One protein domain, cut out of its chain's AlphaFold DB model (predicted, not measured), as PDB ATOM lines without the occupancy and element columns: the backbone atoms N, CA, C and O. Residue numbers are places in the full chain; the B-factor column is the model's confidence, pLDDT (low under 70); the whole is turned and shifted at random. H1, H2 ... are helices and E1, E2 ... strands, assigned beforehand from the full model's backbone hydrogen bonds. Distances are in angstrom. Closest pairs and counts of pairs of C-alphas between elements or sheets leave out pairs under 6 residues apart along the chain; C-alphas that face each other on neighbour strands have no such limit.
ATOM      1  N   PHE A  91     217.763 149.045 162.677       51.53
ATOM      2  CA  PHE A  91     218.424 149.661 163.830       51.53
ATOM      3  C   PHE A  91     218.505 148.724 165.038       51.53
ATOM      4  O   PHE A  91     219.161 149.064 166.025       51.53
ATOM      5  N   LYS A  92     217.889 147.537 164.969       56.41
ATOM      6  CA  LYS A  92     218.057 146.513 166.001       56.41
ATOM      7  C   LYS A  92     219.503 146.023 166.016       56.41
ATOM      8  O   LYS A  92     220.146 145.856 164.977       56.41
ATOM      9  N   VAL A  93     220.027 145.808 167.221       56.06
ATOM     10  CA  VAL A  93     221.385 145.291 167.411       56.06
ATOM     11  C   VAL A  93     221.470 143.909 166.764       56.06
ATOM     12  O   VAL A  93     220.726 143.005 167.130       56.06
ATOM     13  N   LYS A  94     222.371 143.745 165.788       62.06
ATOM     14  CA  LYS A  94     222.627 142.437 165.178       62.06
ATOM     15  C   LYS A  94     223.261 141.509 166.212       62.06
ATOM     16  O   LYS A  94     224.199 141.901 166.906       62.06
ATOM     17  N   GLU A  95     222.754 140.285 166.292       54.88
ATOM     18  CA  GLU A  95     223.243 139.253 167.206       54.88
ATOM     19  C   GLU A  95     224.764 139.054 167.035       54.88
ATOM     20  O   GLU A  95     225.265 138.957 165.914       54.88
ATOM     21  N   GLY A  96     225.512 139.069 168.144       64.50
ATOM     22  CA  GLY A  96     226.979 138.967 168.149       64.50
ATOM     23  C   GLY A  96     227.750 140.297 168.117       64.50
ATOM     24  O   GLY A  96     228.966 140.280 168.295       64.50
ATOM     25  N   PHE A  97     227.083 141.446 167.958       58.91
ATOM     26  CA  PHE A  97     227.723 142.763 168.055       58.91
ATOM     27  C   PHE A  97     227.463 143.411 169.418       58.91
ATOM     28  O   PHE A  97     226.337 143.785 169.743       58.91
ATOM     29  N   SER A  98     228.526 143.585 170.207       64.38
ATOM     30  CA  SER A  98     228.502 144.409 171.417       64.38
ATOM     31  C   SER A  98     229.104 145.772 171.102       64.38
ATOM     32  O   SER A  98     230.268 145.876 170.716       64.38
ATOM     33  N   TYR A  99     228.297 146.818 171.243       68.44
ATOM     34  CA  TYR A  99     228.777 148.187 171.136       68.44
ATOM     35  C   TYR A  99     229.416 148.628 172.452       68.44
ATOM     36  O   TYR A  99     228.901 148.328 173.530       68.44
ATOM     37  N   HIS A 100     230.507 149.384 172.362       73.25
ATOM     38  CA  HIS A 100     231.169 149.946 173.534       73.25
ATOM     39  C   HIS A 100     230.251 150.929 174.266       73.25
ATOM     40  O   HIS A 100     229.553 151.719 173.636       73.25
ATOM     41  N   VAL A 101     230.271 150.899 175.596       80.50
ATOM     42  CA  VAL A 101     229.557 151.863 176.443       80.50
ATOM     43  C   VAL A 101     230.535 152.955 176.860       80.50
ATOM     44  O   VAL A 101     231.683 152.664 177.202       80.50
ATOM     45  N   HIS A 102     230.104 154.211 176.800       80.38
ATOM     46  CA  HIS A 102     230.930 155.342 177.190       80.38
ATOM     47  C   HIS A 102     231.209 155.324 178.703       80.38
ATOM     48  O   HIS A 102     230.290 155.283 179.518       80.38
ATOM     49  N   ASN A 103     232.494 155.369 179.072       83.62
ATOM     50  CA  ASN A 103     232.946 155.480 180.456       83.62
ATOM     51  C   ASN A 103     233.239 156.955 180.799       83.62
ATOM     52  O   ASN A 103     234.238 157.486 180.306       83.62
ATOM     53  N   PRO A 104     232.430 157.608 181.652       80.69
ATOM     54  CA  PRO A 104     232.611 159.019 182.003       80.69
ATOM     55  C   PRO A 104     233.836 159.271 182.898       80.69
ATOM     56  O   PRO A 104     234.280 160.406 183.017       80.69
ATOM     57  N   ASN A 105     234.410 158.231 183.513       85.94
ATOM     58  CA  ASN A 105     235.593 158.368 184.372       85.94
ATOM     59  C   ASN A 105     236.912 158.388 183.586       85.94
ATOM     60  O   ASN A 105     237.973 158.584 184.177       85.94
ATOM     61  N   LEU A 106     236.868 158.123 182.277       82.81
ATOM     62  CA  LEU A 106     238.055 158.185 181.434       82.81
ATOM     63  C   LEU A 106     238.436 159.661 181.209       82.81
ATOM     64  O   LEU A 106     237.556 160.456 180.881       82.81
ATOM     65  N   PRO A 107     239.713 160.052 181.339       81.94
ATOM     66  CA  PRO A 107     240.151 161.402 181.001       81.94
ATOM     67  C   PRO A 107     239.794 161.767 179.555       81.94
ATOM     68  O   PRO A 107     239.954 160.960 178.638       81.94
ATOM     69  N   TRP A 108     239.332 162.999 179.330       77.38
ATOM     70  CA  TRP A 108     238.832 163.450 178.023       77.38
ATOM     71  C   TRP A 108     239.864 163.345 176.890       77.38
ATOM     72  O   TRP A 108     239.501 163.122 175.739       77.38
ATOM     73  N   ASN A 109     241.149 163.484 177.211       77.44
ATOM     74  CA  ASN A 109     242.270 163.392 176.275       77.44
ATOM     75  C   ASN A 109     242.606 161.946 175.870       77.44
ATOM     76  O   ASN A 109     243.354 161.742 174.918       77.44
ATOM     77  N   GLU A 110     242.063 160.956 176.579       81.12
ATOM     78  CA  GLU A 110     242.223 159.525 176.301       81.12
ATOM     79  C   GLU A 110     240.959 158.912 175.672       81.12
ATOM     80  O   GLU A 110     240.949 157.743 175.285       81.12
ATOM     81  N   MET A 111     239.880 159.695 175.539       78.25
ATOM     82  CA  MET A 111     238.631 159.250 174.923       78.25
ATOM     83  C   MET A 111     238.785 159.076 173.405       78.25
ATOM     84  O   MET A 111     239.009 160.036 172.668       78.25
ATOM     85  N   ALA A 112     238.603 157.844 172.919       75.75
ATOM     86  CA  ALA A 112     238.618 157.517 171.494       75.75
ATOM     87  C   ALA A 112     237.198 157.402 170.916       75.75
ATOM     88  O   ALA A 112     236.336 156.728 171.483       75.75
ATOM     89  N   GLN A 113     236.972 158.006 169.742       69.62
ATOM     90  CA  GLN A 113     235.702 157.894 169.020       69.62
ATOM     91  C   GLN A 113     235.507 156.499 168.442       69.62
ATOM     92  O   GLN A 113     236.206 156.092 167.518       69.62
ATOM     93  N   LEU A 114     234.511 155.789 168.971       74.19
ATOM     94  CA  LEU A 114     234.101 154.481 168.479       74.19
ATOM     95  C   LEU A 114     232.707 154.583 167.865       74.19
ATOM     96  O   LEU A 114     231.760 155.060 168.492       74.19
ATOM     97  N   LEU A 115     232.582 154.121 166.621       64.69
ATOM     98  CA  LEU A 115     231.296 154.082 165.935       64.69
ATOM     99  C   LEU A 115     230.327 153.167 166.695       64.69
ATOM    100  O   LEU A 115     230.663 152.037 167.046       64.69
ATOM    101  N   GLY A 116     229.114 153.666 166.925       67.56
ATOM    102  CA  GLY A 116     228.079 152.935 167.650       67.56
ATOM    103  C   GLY A 116     228.261 152.919 169.169       67.56
ATOM    104  O   GLY A 116     227.519 152.205 169.834       67.56
ATOM    105  N   MET A 117     229.203 153.693 169.727       73.44
ATOM    106  CA  MET A 117     229.328 153.850 171.177       73.44
ATOM    107  C   MET A 117     227.996 154.293 171.798       73.44
ATOM    108  O   MET A 117     227.326 155.198 171.299       73.44
ATOM    109  N   LYS A 118     227.615 153.629 172.888       77.50
ATOM    110  CA  LYS A 118     226.385 153.889 173.631       77.50
ATOM    111  C   LYS A 118     226.653 154.867 174.768       77.50
ATOM    112  O   LYS A 118     227.632 154.718 175.495       77.50
ATOM    113  N   PHE A 119     225.745 155.817 174.927       77.94
ATOM    114  CA  PHE A 119     225.734 156.798 176.005       77.94
ATOM    115  C   PHE A 119     224.523 156.520 176.890       77.94
ATOM    116  O   PHE A 119     223.470 156.133 176.384       77.94
ATOM    117  N   GLU A 120     224.678 156.695 178.195       76.31
ATOM    118  CA  GLU A 120     223.588 156.505 179.155       76.31
ATOM    119  C   GLU A 120     222.582 157.656 179.065       76.31
ATOM    120  O   GLU A 120     221.367 157.451 179.079       76.31
ATOM    121  N   HIS A 121     223.100 158.875 178.897       75.19
ATOM    122  CA  HIS A 121     222.314 160.096 178.814       75.19
ATOM    123  C   HIS A 121     222.805 161.002 177.692       75.19
ATOM    124  O   HIS A 121     223.975 160.991 177.305       75.19
ATOM    125  N   LEU A 122     221.899 161.841 177.201       72.12
ATOM    126  CA  LEU A 122     222.201 162.778 176.131       72.12
ATOM    127  C   LEU A 122     223.273 163.805 176.533       72.12
ATOM    128  O   LEU A 122     224.114 164.178 175.717       72.12
ATOM    129  N   ASP A 123     223.285 164.234 177.794       76.62
ATOM    130  CA  ASP A 123     224.292 165.174 178.294       76.62
ATOM    131  C   ASP A 123     225.704 164.578 178.256       76.62
ATOM    132  O   ASP A 123     226.657 165.275 177.913       76.62
ATOM    133  N   GLN A 124     225.816 163.263 178.460       80.62
ATOM    134  CA  GLN A 124     227.068 162.520 178.322       80.62
ATOM    135  C   GLN A 124     227.604 162.598 176.881       80.62
ATOM    136  O   GLN A 124     228.796 162.792 176.657       80.62
ATOM    137  N   LEU A 125     226.713 162.513 175.885       81.94
ATOM    138  CA  LEU A 125     227.063 162.690 174.474       81.94
ATOM    139  C   LEU A 125     227.480 164.139 174.163       81.94
ATOM    140  O   LEU A 125     228.414 164.349 173.388       81.94
ATOM    141  N   LYS A 126     226.832 165.151 174.760       82.19
ATOM    142  CA  LYS A 126     227.224 166.566 174.582       82.19
ATOM    143  C   LYS A 126     228.628 166.815 175.105       82.19
ATOM    144  O   LYS A 126     229.450 167.385 174.391       82.19
ATOM    145  N   GLU A 127     228.897 166.382 176.331       82.00
ATOM    146  CA  GLU A 127     230.206 166.528 176.960       82.00
ATOM    147  C   GLU A 127     231.289 165.826 176.133       82.00
ATOM    148  O   GLU A 127     232.318 166.420 175.815       82.00
ATOM    149  N   TYR A 128     231.001 164.613 175.662       83.38
ATOM    150  CA  TYR A 128     231.878 163.864 174.770       83.38
ATOM    151  C   TYR A 128     232.223 164.625 173.475       83.38
ATOM    152  O   TYR A 128     233.384 164.694 173.064       83.38
ATOM    153  N   LEU A 129     231.229 165.245 172.834       82.19
ATOM    154  CA  LEU A 129     231.427 166.041 171.619       82.19
ATOM    155  C   LEU A 129     232.220 167.327 171.898       82.19
ATOM    156  O   LEU A 129     233.089 167.697 171.107       82.19
ATOM    157  N   ILE A 130     231.988 167.988 173.034       82.06
ATOM    158  CA  ILE A 130     232.781 169.148 173.471       82.06
ATOM    159  C   ILE A 130     234.243 168.745 173.682       82.06
ATOM    160  O   ILE A 130     235.143 169.433 173.202       82.06
ATOM    161  N   ASN A 131     234.495 167.614 174.330       82.19
ATOM    162  CA  ASN A 131     235.846 167.108 174.545       82.19
ATOM    163  C   ASN A 131     236.552 166.803 173.221       82.19
ATOM    164  O   ASN A 131     237.700 167.196 173.017       82.19
ATOM    165  N   TYR A 132     235.836 166.204 172.269       80.06
ATOM    166  CA  TYR A 132     236.358 165.986 170.925       80.06
ATOM    167  C   TYR A 132     236.734 167.289 170.211       80.06
ATOM    168  O   TYR A 132     237.788 167.366 169.573       80.06
ATOM    169  N   ARG A 133     235.889 168.320 170.336       79.69
ATOM    170  CA  ARG A 133     236.160 169.668 169.825       79.69
ATOM    171  C   ARG A 133     237.474 170.209 170.384       79.69
ATOM    172  O   ARG A 133     238.304 170.683 169.615       79.69
ATOM    173  N   VAL A 134     237.649 170.135 171.704       78.88
ATOM    174  CA  VAL A 134     238.845 170.625 172.405       78.88
ATOM    175  C   VAL A 134     240.090 169.863 171.953       78.88
ATOM    176  O   VAL A 134     241.102 170.488 171.656       78.88
ATOM    177  N   ALA A 135     240.005 168.538 171.835       80.81
ATOM    178  CA  ALA A 135     241.136 167.696 171.456       80.81
ATOM    179  C   ALA A 135     241.616 167.920 170.009       80.81
ATOM    180  O   ALA A 135     242.811 167.834 169.746       80.81
ATOM    181  N   ASN A 136     240.701 168.208 169.078       79.62
ATOM    182  CA  ASN A 136     241.012 168.242 167.641       79.62
ATOM    183  C   ASN A 136     240.939 169.642 167.014       79.62
ATOM    184  O   ASN A 136     241.184 169.795 165.821       79.62
ATOM    185  N   GLY A 137     240.585 170.668 167.792       79.25
ATOM    186  CA  GLY A 137     240.515 172.053 167.316       79.25
ATOM    187  C   GLY A 137     239.362 172.341 166.348       79.25
ATOM    188  O   GLY A 137     239.373 173.372 165.680       79.25
ATOM    189  N   TYR A 138     238.361 171.462 166.257       78.69
ATOM    190  CA  TYR A 138     237.201 171.693 165.394       78.69
ATOM    191  C   TYR A 138     236.298 172.804 165.940       78.69
ATOM    192  O   TYR A 138     236.239 173.061 167.144       78.69
ATOM    193  N   GLN A 139     235.507 173.429 165.068       76.56
ATOM    194  CA  GLN A 139     234.352 174.214 165.497       76.56
ATOM    195  C   GLN A 139     233.091 173.371 165.323       76.56
ATOM    196  O   GLN A 139     232.723 173.014 164.205       76.56
ATOM    197  N   LEU A 140     232.439 173.018 166.431       76.81
ATOM    198  CA  LEU A 140     231.186 172.265 166.395       76.81
ATOM    199  C   LEU A 140     229.992 173.216 166.353       76.81
ATOM    200  O   LEU A 140     229.912 174.151 167.150       76.81
ATOM    201  N   TRP A 141     229.055 172.933 165.454       76.25
ATOM    202  CA  TRP A 141     227.786 173.637 165.308       76.25
ATOM    203  C   TRP A 141     226.644 172.663 165.571       76.25
ATOM    204  O   TRP A 141     226.500 171.658 164.874       76.25
ATOM    205  N   TYR A 142     225.824 172.955 166.575       73.62
ATOM    206  CA  TYR A 142     224.680 172.123 166.932       73.62
ATOM    207  C   TYR A 142     223.469 172.571 166.116       73.62
ATOM    208  O   TYR A 142     222.865 173.598 166.407       73.62
ATOM    209  N   ARG A 143     223.128 171.813 165.070       67.81
ATOM    210  CA  ARG A 143     221.941 172.062 164.236       67.81
ATOM    211  C   ARG A 143     220.649 171.716 164.978       67.81
ATOM    212  O   ARG A 143     219.620 172.327 164.733       67.81
ATOM    213  N   ARG A 144     220.699 170.693 165.834       64.75
ATOM    214  CA  ARG A 144     219.595 170.255 166.697       64.75
ATOM    215  C   ARG A 144     220.175 169.812 168.036       64.75
ATOM    216  O   ARG A 144     221.194 169.122 168.048       64.75
ATOM    217  N   ASN A 145     219.556 170.239 169.130       73.00
ATOM    218  CA  ASN A 145     219.992 169.962 170.497       73.00
ATOM    219  C   ASN A 145     218.767 169.928 171.423       73.00
ATOM    220  O   ASN A 145     218.570 170.827 172.234       73.00
ATOM    221  N   ASP A 146     217.922 168.917 171.247       72.56
ATOM    222  CA  ASP A 146     216.758 168.669 172.105       72.56
ATOM    223  C   ASP A 146     217.055 167.520 173.080       72.56
ATOM    224  O   ASP A 146     218.133 166.944 173.026       72.56
ATOM    225  N   TYR A 147     216.140 167.179 173.990       61.66
ATOM    226  CA  TYR A 147     216.371 166.142 175.011       61.66
ATOM    227  C   TYR A 147     216.433 164.700 174.464       61.66
ATOM    228  O   TYR A 147     216.778 163.786 175.215       61.66
ATOM    229  N   ARG A 148     216.129 164.470 173.177       56.91
ATOM    230  CA  ARG A 148     216.184 163.145 172.526       56.91
ATOM    231  C   ARG A 148     217.259 163.044 171.450       56.91
ATOM    232  O   ARG A 148     217.767 161.954 171.205       56.91
ATOM    233  N   ASN A 149     217.583 164.144 170.779       67.56
ATOM    234  CA  ASN A 149     218.395 164.161 169.575       67.56
ATOM    235  C   ASN A 149     219.417 165.293 169.600       67.56
ATOM    236  O   ASN A 149     219.108 166.463 169.838       67.56
ATOM    237  N   ILE A 150     220.635 164.943 169.199       69.88
ATOM    238  CA  ILE A 150     221.701 165.892 168.913       69.88
ATOM    239  C   ILE A 150     222.140 165.707 167.465       69.88
ATOM    240  O   ILE A 150     222.480 164.606 167.038       69.88
ATOM    241  N   SER A 151     222.166 166.802 166.712       74.50
ATOM    242  CA  SER A 151     222.754 166.865 165.377       74.50
ATOM    243  C   SER A 151     223.871 167.895 165.384       74.50
ATOM    244  O   SER A 151     223.623 169.084 165.597       74.50
ATOM    245  N   VAL A 152     225.097 167.432 165.149       73.25
ATOM    246  CA  VAL A 152     226.295 168.276 165.137       73.25
ATOM    247  C   VAL A 152     226.923 168.275 163.755       73.25
ATOM    248  O   VAL A 152     227.065 167.230 163.126       73.25
ATOM    249  N   MET A 153     227.321 169.458 163.302       74.62
ATOM    250  CA  MET A 153     228.174 169.652 162.138       74.62
ATOM    251  C   MET A 153     229.556 170.117 162.593       74.62
ATOM    252  O   MET A 153     229.671 170.930 163.512       74.62
ATOM    253  N   CYS A 154     230.607 169.632 161.936       76.12
ATOM    254  CA  CYS A 154     231.958 170.149 162.118       76.12
ATOM    255  C   CYS A 154     232.270 171.194 161.038       76.12
ATOM    256  O   CYS A 154     232.114 170.930 159.845       76.12
ATOM    257  N   GLY A 155     232.721 172.373 161.455       68.88
ATOM    258  CA  GLY A 155     233.380 173.345 160.590       68.88
ATOM    259  C   GLY A 155     234.897 173.200 160.687       68.88
ATOM    260  O   GLY A 155     235.430 172.942 161.771       68.88
ATOM    261  N   ILE A 156     235.576 173.370 159.554       53.34
ATOM    262  CA  ILE A 156     237.021 173.612 159.510       53.34
ATOM    263  C   ILE A 156     237.217 175.117 159.705       53.34
ATOM    264  O   ILE A 156     236.522 175.903 159.059       53.34
TER     265      ILE A 156
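Overview. This is residues 91 to 156 of the 157 residues of the protein "S-adenosyl-L-methionine-dependent methyltransferase" of Tanacetum cinerariifolium (UniProt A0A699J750). A two-stranded hairpin, E1 and E2, packs with one helix, H1, while a long loop folds back on itself beside the helix and ends in a free tail, residues 91 to 97, that sticks out. The printed part has 66 residues, under half of them in named elements, in the order H1, E1, E2; the class is mixed, helices and strands. It is only just compact, close to loose, with a radius of gyration of the C-alphas of 12.9 A and spans of 37 by 26 by 20 A.

Arrangement. E1, residues 139 to 145, and E2, residues 150 to 155, form an antiparallel hairpin at 156 degrees, with N 141 and O 153 within hydrogen-bond range at 2.9 A. H1, residues 122 to 136, has its closest C-alphas to E1 at Arg 133 and Gln 139, 6.5 A apart. Its closest to E2 are those of Leu 122 and Ile 150, 7.9 A apart. Every O i to N i+4 pair in H1 is within hydrogen-bond range.

Along the chain. E1 measures 15.8 A, E2 16.2 A and H1 21.3 A. H1 begins at C-alpha 122 (222.201, 162.778, 176.131); E2 ends at C-alpha 155 (233.380, 173.345, 160.590).

Size, cuts and confidence. The two C-alphas farthest apart, Glu 95 and Ile 156, are 37.8 A apart. The printed part has no cut, and both links are tight. Residues 91 to 121 hold no named element. In this predicted model 20 residues have pLDDT under 70, among them 91 to 99.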